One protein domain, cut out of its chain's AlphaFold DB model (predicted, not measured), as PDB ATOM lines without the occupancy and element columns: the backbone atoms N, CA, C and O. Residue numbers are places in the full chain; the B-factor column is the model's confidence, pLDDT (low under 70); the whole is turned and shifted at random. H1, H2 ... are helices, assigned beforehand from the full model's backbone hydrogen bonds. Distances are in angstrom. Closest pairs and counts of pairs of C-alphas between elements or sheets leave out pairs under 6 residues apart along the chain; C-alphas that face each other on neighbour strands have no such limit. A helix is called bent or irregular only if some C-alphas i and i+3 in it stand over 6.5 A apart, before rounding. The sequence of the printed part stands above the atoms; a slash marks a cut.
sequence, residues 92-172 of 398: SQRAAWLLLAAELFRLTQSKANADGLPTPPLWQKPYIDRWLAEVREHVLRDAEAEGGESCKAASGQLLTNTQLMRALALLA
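This is residues 92 to 172 of the 398 residues of an uncharacterized protein of Edaphochlamys debaryana (UniProt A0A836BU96). A long helical hairpin, H1 and H2, makes the length of this model, its two arms touching along only part of their course and parting toward the end where their link lies. The short helix H3 folds back at the other end of H2, and H4 sits crosswise to the hairpin, set off from it and touching no helix; residues 121 to 127 stick out. The printed part has 81 residues with four named helices, in the order H1, H2, H3, H4, and no named strand, and its class is all helix. It is loose, with a radius of gyration of the C-alphas of 14.8 A, and elongated, with spans of 45 by 29 by 19 A.

H1, residues 92 to 114, and H2, residues 122 to 145, form a helical hairpin. They touch, the closest C-alphas being those of Ala 95 and Val 139, 6.0 A apart. H1 touches H2 with residues 92 to 102 alone, and H2 touches H1 with residues 132 to 139 alone. Their lines stand at a shallow tilt of 23 degrees and they run opposite ways. H3, residues 149 to 156, and H2 touch only at the corner by their link, where the closest C-alphas, those of Ala 143 and Cys 151, are 6.1 A apart. H2 and H3 run opposite ways at a shallow tilt of 21 degrees. H1 and H3 are apart. H4, residues 161 to 172, is apart from H1, H2 and H3. In H1, H3 and H4 every O i to N i+4 pair is within hydrogen-bond range; in H2, 18 of 20 are.

H1 begins at C-alpha 92, at (106.606, 114.650, 143.173), and measures 32.9 A from first to last C-alpha. H2 begins at C-alpha 122, at (118.506, 118.811, 172.294), and measures 35.8 A. It is irregular, but only just: C-alphas 123 and 126 are 6.7 A apart. H3 is 10.5 A long and H4 16.4 A, ending at C-alpha 172, at (110.980, 131.582, 141.599).

The two C-alphas farthest apart are those of Gly 116 and Gly 147, at 45.8 A, while those of Ser 92 and Ala 172 are 17.6 A apart. The printed part has no cut. The link from H1 to H2, 7 residues, is short; those from H2 to H3 and from H3 to H4 are tight. Residues 121 to 127, of which 122 to 127 belong to H2, stand free. The mean pLDDT of the printed part is 71.3, and 27 residues are under 70: residues 122 to 123 and 148 to 172.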
ATOM      1  N   SER A  92     105.347 113.911 143.318       73.25
ATOM      2  CA  SER A  92     106.606 114.650 143.173       73.25
ATOM      3  C   SER A  92     106.540 116.119 143.636       73.25
ATOM      4  O   SER A  92     107.489 116.596 144.259       73.25
ATOM      5  N   GLN A  93     105.431 116.845 143.430       76.69
ATOM      6  CA  GLN A  93     105.294 118.225 143.925       76.69
ATOM      7  C   GLN A  93     105.162 118.280 145.458       76.69
ATOM      8  O   GLN A  93     105.700 119.188 146.090       76.69
ATOM      9  N   ARG A  94     104.476 117.309 146.078       71.81
ATOM     10  CA  ARG A  94     104.371 117.218 147.549       71.81
ATOM     11  C   ARG A  94     105.697 116.795 148.180       71.81
ATOM     12  O   ARG A  94     106.102 117.396 149.172       71.81
ATOM     13  N   ALA A  95     106.387 115.831 147.572       78.69
ATOM     14  CA  ALA A  95     107.732 115.417 147.962       78.69
ATOM     15  C   ALA A  95     108.721 116.597 147.948       78.69
ATOM     16  O   ALA A  95     109.402 116.845 148.943       78.69
ATOM     17  N   ALA A  96     108.735 117.384 146.865       79.56
ATOM     18  CA  ALA A  96     109.578 118.573 146.747       79.56
ATOM     19  C   ALA A  96     109.286 119.621 147.839       79.56
ATOM     20  O   ALA A  96     110.218 120.173 148.421       79.56
ATOM     21  N   TRP A  97     108.012 119.857 148.173       83.62
ATOM     22  CA  TRP A  97     107.628 120.772 149.257       83.62
ATOM     23  C   TRP A  97     108.074 120.298 150.646       83.62
ATOM     24  O   TRP A  97     108.508 121.121 151.452       83.62
ATOM     25  N   LEU A  98     108.002 118.994 150.932       84.62
ATOM     26  CA  LEU A  98     108.460 118.437 152.210       84.62
ATOM     27  C   LEU A  98     109.986 118.515 152.356       84.62
ATOM     28  O   LEU A  98     110.478 118.896 153.418       84.62
ATOM     29  N   LEU A  99     110.733 118.234 151.284       83.94
ATOM     30  CA  LEU A  99     112.193 118.386 151.257       83.94
ATOM     31  C   LEU A  99     112.624 119.859 151.385       83.94
ATOM     32  O   LEU A  99     113.567 120.163 152.112       83.94
ATOM     33  N   LEU A 100     111.900 120.787 150.751       86.56
ATOM     34  CA  LEU A 100     112.144 122.225 150.897       86.56
ATOM     35  C   LEU A 100     111.891 122.703 152.337       86.56
ATOM     36  O   LEU A 100     112.704 123.441 152.890       86.56
ATOM     37  N   ALA A 101     110.796 122.262 152.963       79.50
ATOM     38  CA  ALA A 101     110.490 122.591 154.355       79.50
ATOM     39  C   ALA A 101     111.550 122.042 155.331       79.50
ATOM     40  O   ALA A 101     111.943 122.736 156.268       79.50
ATOM     41  N   ALA A 102     112.056 120.831 155.077       80.94
ATOM     42  CA  ALA A 102     113.141 120.218 155.839       80.94
ATOM     43  C   ALA A 102     114.452 121.025 155.783       80.94
ATOM     44  O   ALA A 102     115.051 121.298 156.825       80.94
ATOM     45  N   GLU A 103     114.887 121.451 154.593       85.56
ATOM     46  CA  GLU A 103     116.109 122.258 154.457       85.56
ATOM     47  C   GLU A 103     115.940 123.679 155.010       85.56
ATOM     48  O   GLU A 103     116.824 124.172 155.710       85.56
ATOM     49  N   LEU A 104     114.780 124.322 154.826       84.94
ATOM     50  CA  LEU A 104     114.484 125.605 155.481       84.94
ATOM     51  C   LEU A 104     114.524 125.489 157.016       84.94
ATOM     52  O   LEU A 104     115.004 126.400 157.697       84.94
ATOM     53  N   PHE A 105     114.101 124.351 157.571       83.50
ATOM     54  CA  PHE A 105     114.223 124.072 159.000       83.50
ATOM     55  C   PHE A 105     115.686 123.855 159.431       83.50
ATOM     56  O   PHE A 105     116.112 124.415 160.443       83.50
ATOM     57  N   ARG A 106     116.512 123.138 158.649       83.06
ATOM     58  CA  ARG A 106     117.964 123.040 158.918       83.06
ATOM     59  C   ARG A 106     118.670 124.391 158.845       83.06
ATOM     60  O   ARG A 106     119.519 124.670 159.691       83.06
ATOM     61  N   LEU A 107     118.340 125.224 157.862       84.12
ATOM     62  CA  LEU A 107     118.952 126.540 157.678       84.12
ATOM     63  C   LEU A 107     118.568 127.505 158.805       84.12
ATOM     64  O   LEU A 107     119.438 128.202 159.325       84.12
ATOM     65  N   THR A 108     117.307 127.503 159.242       81.75
ATOM     66  CA  THR A 108     116.871 128.311 160.395       81.75
ATOM     67  C   THR A 108     117.483 127.823 161.710       81.75
ATOM     68  O   THR A 108     117.950 128.652 162.484       81.75
ATOM     69  N   GLN A 109     117.610 126.508 161.931       80.69
ATOM     70  CA  GLN A 109     118.383 125.941 163.051       80.69
ATOM     71  C   GLN A 109     119.863 126.354 163.011       80.69
ATOM     72  O   GLN A 109     120.415 126.781 164.023       80.69
ATOM     73  N   SER A 110     120.519 126.245 161.852       84.50
ATOM     74  CA  SER A 110     121.931 126.621 161.682       84.50
ATOM     75  C   SER A 110     122.155 128.107 161.965       84.50
ATOM     76  O   SER A 110     123.074 128.474 162.697       84.50
ATOM     77  N   LYS A 111     121.258 128.964 161.462       85.00
ATOM     78  CA  LYS A 111     121.296 130.401 161.723       85.00
ATOM     79  C   LYS A 111     121.019 130.733 163.193       85.00
ATOM     80  O   LYS A 111     121.774 131.503 163.769       85.00
ATOM     81  N   ALA A 112     120.027 130.106 163.826       83.38
ATOM     82  CA  ALA A 112     119.751 130.304 165.249       83.38
ATOM     83  C   ALA A 112     120.960 129.951 166.136       83.38
ATOM     84  O   ALA A 112     121.257 130.685 167.073       83.38
ATOM     85  N   ASN A 113     121.701 128.884 165.802       84.88
ATOM     86  CA  ASN A 113     122.964 128.559 166.475       84.88
ATOM     87  C   ASN A 113     124.038 129.641 166.268       84.88
ATOM     88  O   ASN A 113     124.721 130.004 167.222       84.88
ATOM     89  N   ALA A 114     124.195 130.155 165.043       87.12
ATOM     90  CA  ALA A 114     125.172 131.203 164.731       87.12
ATOM     91  C   ALA A 114     124.842 132.548 165.407       87.12
ATOM     92  O   ALA A 114     125.744 133.235 165.880       87.12
ATOM     93  N   ASP A 115     123.554 132.883 165.506       92.12
ATOM     94  CA  ASP A 115     123.039 134.100 166.145       92.12
ATOM     95  C   ASP A 115     122.972 133.981 167.691       92.12
ATOM     96  O   ASP A 115     122.506 134.898 168.366       92.12
ATOM     97  N   GLY A 116     123.404 132.851 168.274       94.00
ATOM     98  CA  GLY A 116     123.376 132.606 169.724       94.00
ATOM     99  C   GLY A 116     121.969 132.485 170.326       94.00
ATOM    100  O   GLY A 116     121.805 132.571 171.545       94.00
ATOM    101  N   LEU A 117     120.946 132.294 169.489       90.31
ATOM    102  CA  LEU A 117     119.567 132.110 169.927       90.31
ATOM    103  C   LEU A 117     119.406 130.748 170.623       90.31
ATOM    104  O   LEU A 117     120.066 129.777 170.238       90.31
ATOM    105  N   PRO A 118     118.512 130.635 171.626       81.62
ATOM    106  CA  PRO A 118     118.260 129.369 172.300       81.62
ATOM    107  C   PRO A 118     117.763 128.338 171.284       81.62
ATOM    108  O   PRO A 118     116.659 128.450 170.745       81.62
ATOM    109  N   THR A 119     118.587 127.327 171.016       77.88
ATOM    110  CA  THR A 119     118.206 126.214 170.151       77.88
ATOM    111  C   THR A 119     117.018 125.465 170.752       77.88
ATOM    112  O   THR A 119     116.930 125.335 171.979       77.88
ATOM    113  N   PRO A 120     116.104 124.924 169.920       73.50
ATOM    114  CA  PRO A 120     115.103 123.995 170.419       73.50
ATOM    115  C   PRO A 120     115.817 122.838 171.133       73.50
ATOM    116  O   PRO A 120     116.879 122.389 170.689       73.50
ATOM    117  N   PRO A 121     115.279 122.385 172.274       80.44
ATOM    118  CA  PRO A 121     116.046 121.608 173.232       80.44
ATOM    119  C   PRO A 121     116.515 120.281 172.629       80.44
ATOM    120  O   PRO A 121     115.774 119.612 171.909       80.44
ATOM    121  N   LEU A 122     117.752 119.888 172.958       60.31
ATOM    122  CA  LEU A 122     118.506 118.811 172.294       60.31
ATOM    123  C   LEU A 122     117.770 117.459 172.193       60.31
ATOM    124  O   LEU A 122     118.064 116.677 171.291       60.31
ATOM    125  N   TRP A 123     116.785 117.196 173.059       60.53
ATOM    126  CA  TRP A 123     115.929 116.005 172.996       60.53
ATOM    127  C   TRP A 123     115.032 115.937 171.746       60.53
ATOM    128  O   TRP A 123     114.596 114.848 171.379       60.53
ATOM    129  N   GLN A 124     114.786 117.054 171.053       78.69
ATOM    130  CA  GLN A 124     114.019 117.073 169.800       78.69
ATOM    131  C   GLN A 124     114.840 116.630 168.585       78.69
ATOM    132  O   GLN A 124     114.267 116.137 167.615       78.69
ATOM    133  N   LYS A 125     116.175 116.753 168.632       79.06
ATOM    134  CA  LYS A 125     117.065 116.376 167.525       79.06
ATOM    135  C   LYS A 125     116.826 114.945 167.000       79.06
ATOM    136  O   LYS A 125     116.553 114.827 165.810       79.06
ATOM    137  N   PRO A 126     116.825 113.876 167.827       84.81
ATOM    138  CA  PRO A 126     116.563 112.520 167.332       84.81
ATOM    139  C   PRO A 126     115.151 112.336 166.750       84.81
ATOM    140  O   PRO A 126     114.964 111.486 165.883       84.81
ATOM    141  N   TYR A 127     114.160 113.123 167.186       79.56
ATOM    142  CA  TYR A 127     112.812 113.090 166.611       79.56
ATOM    143  C   TYR A 127     112.779 113.731 165.216       79.56
ATOM    144  O   TYR A 127     112.193 113.171 164.294       79.56
ATOM    145  N   ILE A 128     113.464 114.866 165.048       77.50
ATOM    146  CA  ILE A 128     113.621 115.554 163.758       77.50
ATOM    147  C   ILE A 128     114.411 114.677 162.779       77.50
ATOM    148  O   ILE A 128     113.944 114.444 161.667       77.50
ATOM    149  N   ASP A 129     115.561 114.138 163.195       80.75
ATOM    150  CA  ASP A 129     116.402 113.271 162.356       80.75
ATOM    151  C   ASP A 129     115.632 112.012 161.906       80.75
ATOM    152  O   ASP A 129     115.707 111.611 160.741       80.75
ATOM    153  N   ARG A 130     114.812 111.429 162.796       85.81
ATOM    154  CA  ARG A 130     113.911 110.314 162.470       85.81
ATOM    155  C   ARG A 130     112.809 110.715 161.485       85.81
ATOM    156  O   ARG A 130     112.592 109.997 160.514       85.81
ATOM    157  N   TRP A 131     112.130 111.840 161.708       85.12
ATOM    158  CA  TRP A 131     111.080 112.327 160.807       85.12
ATOM    159  C   TRP A 131     111.625 112.599 159.396       85.12
ATOM    160  O   TRP A 131     111.008 112.210 158.406       85.12
ATOM    161  N   LEU A 132     112.824 113.180 159.293       82.62
ATOM    162  CA  LEU A 132     113.515 113.390 158.018       82.62
ATOM    163  C   LEU A 132     113.855 112.071 157.308       82.62
ATOM    164  O   LEU A 132     113.711 111.981 156.087       82.62
ATOM    165  N   ALA A 133     114.266 111.040 158.053       81.69
ATOM    166  CA  ALA A 133     114.493 109.707 157.500       81.69
ATOM    167  C   ALA A 133     113.188 109.066 156.989       81.69
ATOM    168  O   ALA A 133     113.161 108.564 155.866       81.69
ATOM    169  N   GLU A 134     112.098 109.147 157.760       83.69
ATOM    170  CA  GLU A 134     110.775 108.627 157.374       83.69
ATOM    171  C   GLU A 134     110.217 109.343 156.124       83.69
ATOM    172  O   GLU A 134     109.720 108.684 155.208       83.69
ATOM    173  N   VAL A 135     110.370 110.673 156.022       80.62
ATOM    174  CA  VAL A 135     110.020 111.447 154.813       80.62
ATOM    175  C   VAL A 135     110.865 111.008 153.616       80.62
ATOM    176  O   VAL A 135     110.319 110.778 152.536       80.62
ATOM    177  N   ARG A 136     112.185 110.842 153.788       82.81
ATOM    178  CA  ARG A 136     113.085 110.404 152.709       82.81
ATOM    179  C   ARG A 136     112.736 109.004 152.204       82.81
ATOM    180  O   ARG A 136     112.719 108.798 150.994       82.81
ATOM    181  N   GLU A 137     112.429 108.061 153.096       82.75
ATOM    182  CA  GLU A 137     111.958 106.731 152.693       82.75
ATOM    183  C   GLU A 137     110.640 106.788 151.917       82.75
ATOM    184  O   GLU A 137     110.486 106.054 150.944       82.75
ATOM    185  N   HIS A 138     109.693 107.643 152.318       81.12
ATOM    186  CA  HIS A 138     108.415 107.776 151.612       81.12
ATOM    187  C   HIS A 138     108.627 108.271 150.176       81.12
ATOM    188  O   HIS A 138     108.155 107.640 149.236       81.12
ATOM    189  N   VAL A 139     109.435 109.324 150.002       80.25
ATOM    190  CA  VAL A 139     109.782 109.869 148.678       80.25
ATOM    191  C   VAL A 139     110.508 108.837 147.806       80.25
ATOM    192  O   VAL A 139     110.255 108.772 146.607       80.25
ATOM    193  N   LEU A 140     111.378 108.005 148.390       82.62
ATOM    194  CA  LEU A 140     112.046 106.925 147.659       82.62
ATOM    195  C   LEU A 140     111.069 105.813 147.243       82.62
ATOM    196  O   LEU A 140     111.117 105.385 146.093       82.62
ATOM    197  N   ARG A 141     110.153 105.384 148.123       83.06
ATOM    198  CA  ARG A 141     109.121 104.384 147.782       83.06
ATOM    199  C   ARG A 141     108.169 104.885 146.698       83.06
ATOM    200  O   ARG A 141     107.857 104.128 145.783       83.06
ATOM    201  N   ASP A 142     107.748 106.146 146.772       80.06
ATOM    202  CA  ASP A 142     106.893 106.767 145.756       80.06
ATOM    203  C   ASP A 142     107.618 106.842 144.399       80.06
ATOM    204  O   ASP A 142     107.053 106.474 143.371       80.06
ATOM    205  N   ALA A 143     108.904 107.218 144.394       78.56
ATOM    206  CA  ALA A 143     109.735 107.229 143.188       78.56
ATOM    207  C   ALA A 143     109.948 105.829 142.575       78.56
ATOM    208  O   ALA A 143     110.033 105.698 141.352       78.56
ATOM    209  N   GLU A 144     110.026 104.777 143.397       83.62
ATOM    210  CA  GLU A 144     110.060 103.390 142.918       83.62
ATOM    211  C   GLU A 144     108.704 102.928 142.368       83.62
ATOM    212  O   GLU A 144     108.666 102.238 141.348       83.62
ATOM    213  N   ALA A 145     107.596 103.340 142.991       82.38
ATOM    214  CA  ALA A 145     106.242 103.020 142.544       82.38
ATOM    215  C   ALA A 145     105.867 103.705 141.215       82.38
ATOM    216  O   ALA A 145     105.141 103.115 140.414       82.38
ATOM    217  N   GLU A 146     106.386 104.909 140.949       83.31
ATOM    218  CA  GLU A 146     106.229 105.605 139.660       83.31
ATOM    219  C   GLU A 146     107.114 105.014 138.533       83.31
ATOM    220  O   GLU A 146     107.004 105.433 137.381       83.31
ATOM    221  N   GLY A 147     107.963 104.014 138.820       76.88
ATOM    222  CA  GLY A 147     108.708 103.242 137.812       76.88
ATOM    223  C   GLY A 147     109.812 104.012 137.072       76.88
ATOM    224  O   GLY A 147     110.311 103.545 136.047       76.88
ATOM    225  N   GLY A 148     110.193 105.196 137.558       62.62
ATOM    226  CA  GLY A 148     111.116 106.097 136.871       62.62
ATOM    227  C   GLY A 148     112.590 105.838 137.188       62.62
ATOM    228  O   GLY A 148     113.097 106.295 138.216       62.62
ATOM    229  N   GLU A 149     113.334 105.235 136.254       57.00
ATOM    230  CA  GLU A 149     114.809 105.184 136.325       57.00
ATOM    231  C   GLU A 149     115.438 106.592 136.421       57.00
ATOM    232  O   GLU A 149     116.469 106.773 137.072       57.00
ATOM    233  N   SER A 150     114.775 107.621 135.875       54.16
ATOM    234  CA  SER A 150     115.195 109.023 136.005       54.16
ATOM    235  C   SER A 150     115.152 109.544 137.450       54.16
ATOM    236  O   SER A 150     116.036 110.305 137.845       54.16
ATOM    237  N   CYS A 151     114.200 109.098 138.280       51.19
ATOM    238  CA  CYS A 151     114.162 109.450 139.703       51.19
ATOM    239  C   CYS A 151     115.222 108.696 140.517       51.19
ATOM    240  O   CYS A 151     115.728 109.252 141.493       51.19
ATOM    241  N   LYS A 152     115.634 107.487 140.106       50.88
ATOM    242  CA  LYS A 152     116.799 106.805 140.704       50.88
ATOM    243  C   LYS A 152     118.114 107.513 140.374       50.88
ATOM    244  O   LYS A 152     118.933 107.698 141.271       50.88
ATOM    245  N   ALA A 153     118.287 108.015 139.151       48.44
ATOM    246  CA  ALA A 153     119.427 108.872 138.811       48.44
ATOM    247  C   ALA A 153     119.435 110.182 139.631       48.44
ATOM    248  O   ALA A 153     120.452 110.523 140.236       48.44
ATOM    249  N   ALA A 154     118.286 110.862 139.736       47.59
ATOM    250  CA  ALA A 154     118.139 112.123 140.472       47.59
ATOM    251  C   ALA A 154     118.171 111.996 142.012       47.59
ATOM    252  O   ALA A 154     118.233 113.010 142.702       47.59
ATOM    253  N   SER A 155     118.115 110.776 142.560       49.84
ATOM    254  CA  SER A 155     118.268 110.510 144.002       49.84
ATOM    255  C   SER A 155     119.610 109.855 144.354       49.84
ATOM    256  O   SER A 155     120.073 110.003 145.486       49.84
ATOM    257  N   GLY A 156     120.263 109.185 143.393       37.72
ATOM    258  CA  GLY A 156     121.652 108.725 143.496       37.72
ATOM    259  C   GLY A 156     122.659 109.872 143.374       37.72
ATOM    260  O   GLY A 156     123.632 109.926 144.125       37.72
ATOM    261  N   GLN A 157     122.390 110.845 142.498       42.97
ATOM    262  CA  GLN A 157     122.994 112.167 142.616       42.97
ATOM    263  C   GLN A 157     122.273 112.934 143.724       42.97
ATOM    264  O   GLN A 157     121.201 113.496 143.514       42.97
ATOM    265  N   LEU A 158     122.894 112.998 144.904       40.50
ATOM    266  CA  LEU A 158     122.629 114.076 145.855       40.50
ATOM    267  C   LEU A 158     122.803 115.403 145.107       40.50
ATOM    268  O   LEU A 158     123.934 115.825 144.860       40.50
ATOM    269  N   LEU A 159     121.683 116.043 144.750       45.19
ATOM    270  CA  LEU A 159     121.644 117.453 144.378       45.19
ATOM    271  C   LEU A 159     122.413 118.197 145.465       45.19
ATOM    272  O   LEU A 159     121.948 118.306 146.600       45.19
ATOM    273  N   THR A 160     123.616 118.666 145.139       55.03
ATOM    274  CA  THR A 160     124.386 119.482 146.077       55.03
ATOM    275  C   THR A 160     123.530 120.691 146.446       55.03
ATOM    276  O   THR A 160     122.743 121.154 145.615       55.03
ATOM    277  N   ASN A 161     123.663 121.232 147.662       46.00
ATOM    278  CA  ASN A 161     122.837 122.374 148.087       46.00
ATOM    279  C   ASN A 161     122.862 123.516 147.049       46.00
ATOM    280  O   ASN A 161     121.845 124.155 146.800       46.00
ATOM    281  N   THR A 162     123.983 123.693 146.345       44.25
ATOM    282  CA  THR A 162     124.144 124.592 145.193       44.25
ATOM    283  C   THR A 162     123.206 124.293 144.011       44.25
ATOM    284  O   THR A 162     122.652 125.223 143.428       44.25
ATOM    285  N   GLN A 163     123.017 123.026 143.629       50.78
ATOM    286  CA  GLN A 163     122.097 122.636 142.552       50.78
ATOM    287  C   GLN A 163     120.630 122.732 142.984       50.78
ATOM    288  O   GLN A 163     119.816 123.226 142.205       50.78
ATOM    289  N   LEU A 164     120.301 122.358 144.227       50.75
ATOM    290  CA  LEU A 164     118.955 122.550 144.781       50.75
ATOM    291  C   LEU A 164     118.581 124.044 144.800       50.75
ATOM    292  O   LEU A 164     117.525 124.429 144.303       50.75
ATOM    293  N   MET A 165     119.487 124.903 145.276       59.56
ATOM    294  CA  MET A 165     119.286 126.356 145.295       59.56
ATOM    295  C   MET A 165     119.232 126.969 143.887       59.56
ATOM    296  O   MET A 165     118.444 127.887 143.668       59.56
ATOM    297  N   ARG A 166     119.989 126.452 142.904       48.16
ATOM    298  CA  ARG A 166     119.845 126.865 141.492       48.16
ATOM    299  C   ARG A 166     118.488 126.471 140.907       48.16
ATOM    300  O   ARG A 166     117.872 127.297 140.241       48.16
ATOM    301  N   ALA A 167     118.003 125.257 141.170       45.41
ATOM    302  CA  ALA A 167     116.682 124.823 140.717       45.41
ATOM    303  C   ALA A 167     115.565 125.697 141.319       45.41
ATOM    304  O   ALA A 167     114.676 126.147 140.599       45.41
ATOM    305  N   LEU A 168     115.657 126.025 142.612       48.62
ATOM    306  CA  LEU A 168     114.724 126.933 143.289       48.62
ATOM    307  C   LEU A 168     114.783 128.365 142.725       48.62
ATOM    308  O   LEU A 168     113.738 128.969 142.481       48.62
ATOM    309  N   ALA A 169     115.981 128.892 142.452       50.81
ATOM    310  CA  ALA A 169     116.159 130.218 141.853       50.81
ATOM    311  C   ALA A 169     115.592 130.323 140.423       50.81
ATOM    312  O   ALA A 169     115.127 131.390 140.032       50.81
ATOM    313  N   LEU A 170     115.592 129.225 139.658       51.19
ATOM    314  CA  LEU A 170     115.000 129.159 138.315       51.19
ATOM    315  C   LEU A 170     113.471 128.986 138.330       51.19
ATOM    316  O   LEU A 170     112.812 129.351 137.359       51.19
ATOM    317  N   LEU A 171     112.899 128.462 139.418       43.53
ATOM    318  CA  LEU A 171     111.448 128.314 139.585       43.53
ATOM    319  C   LEU A 171     110.785 129.580 140.155       43.53
ATOM    320  O   LEU A 171     109.648 129.884 139.800       43.53
ATOM    321  N   ALA A 172     111.499 130.360 140.974       35.66
ATOM    322  CA  ALA A 172     110.980 131.582 141.599       35.66
ATOM    323  C   ALA A 172     110.302 132.599 140.637       35.66
ATOM    324  O   ALA A 172     109.255 133.129 141.015       35.66
TER     325      ALA A 172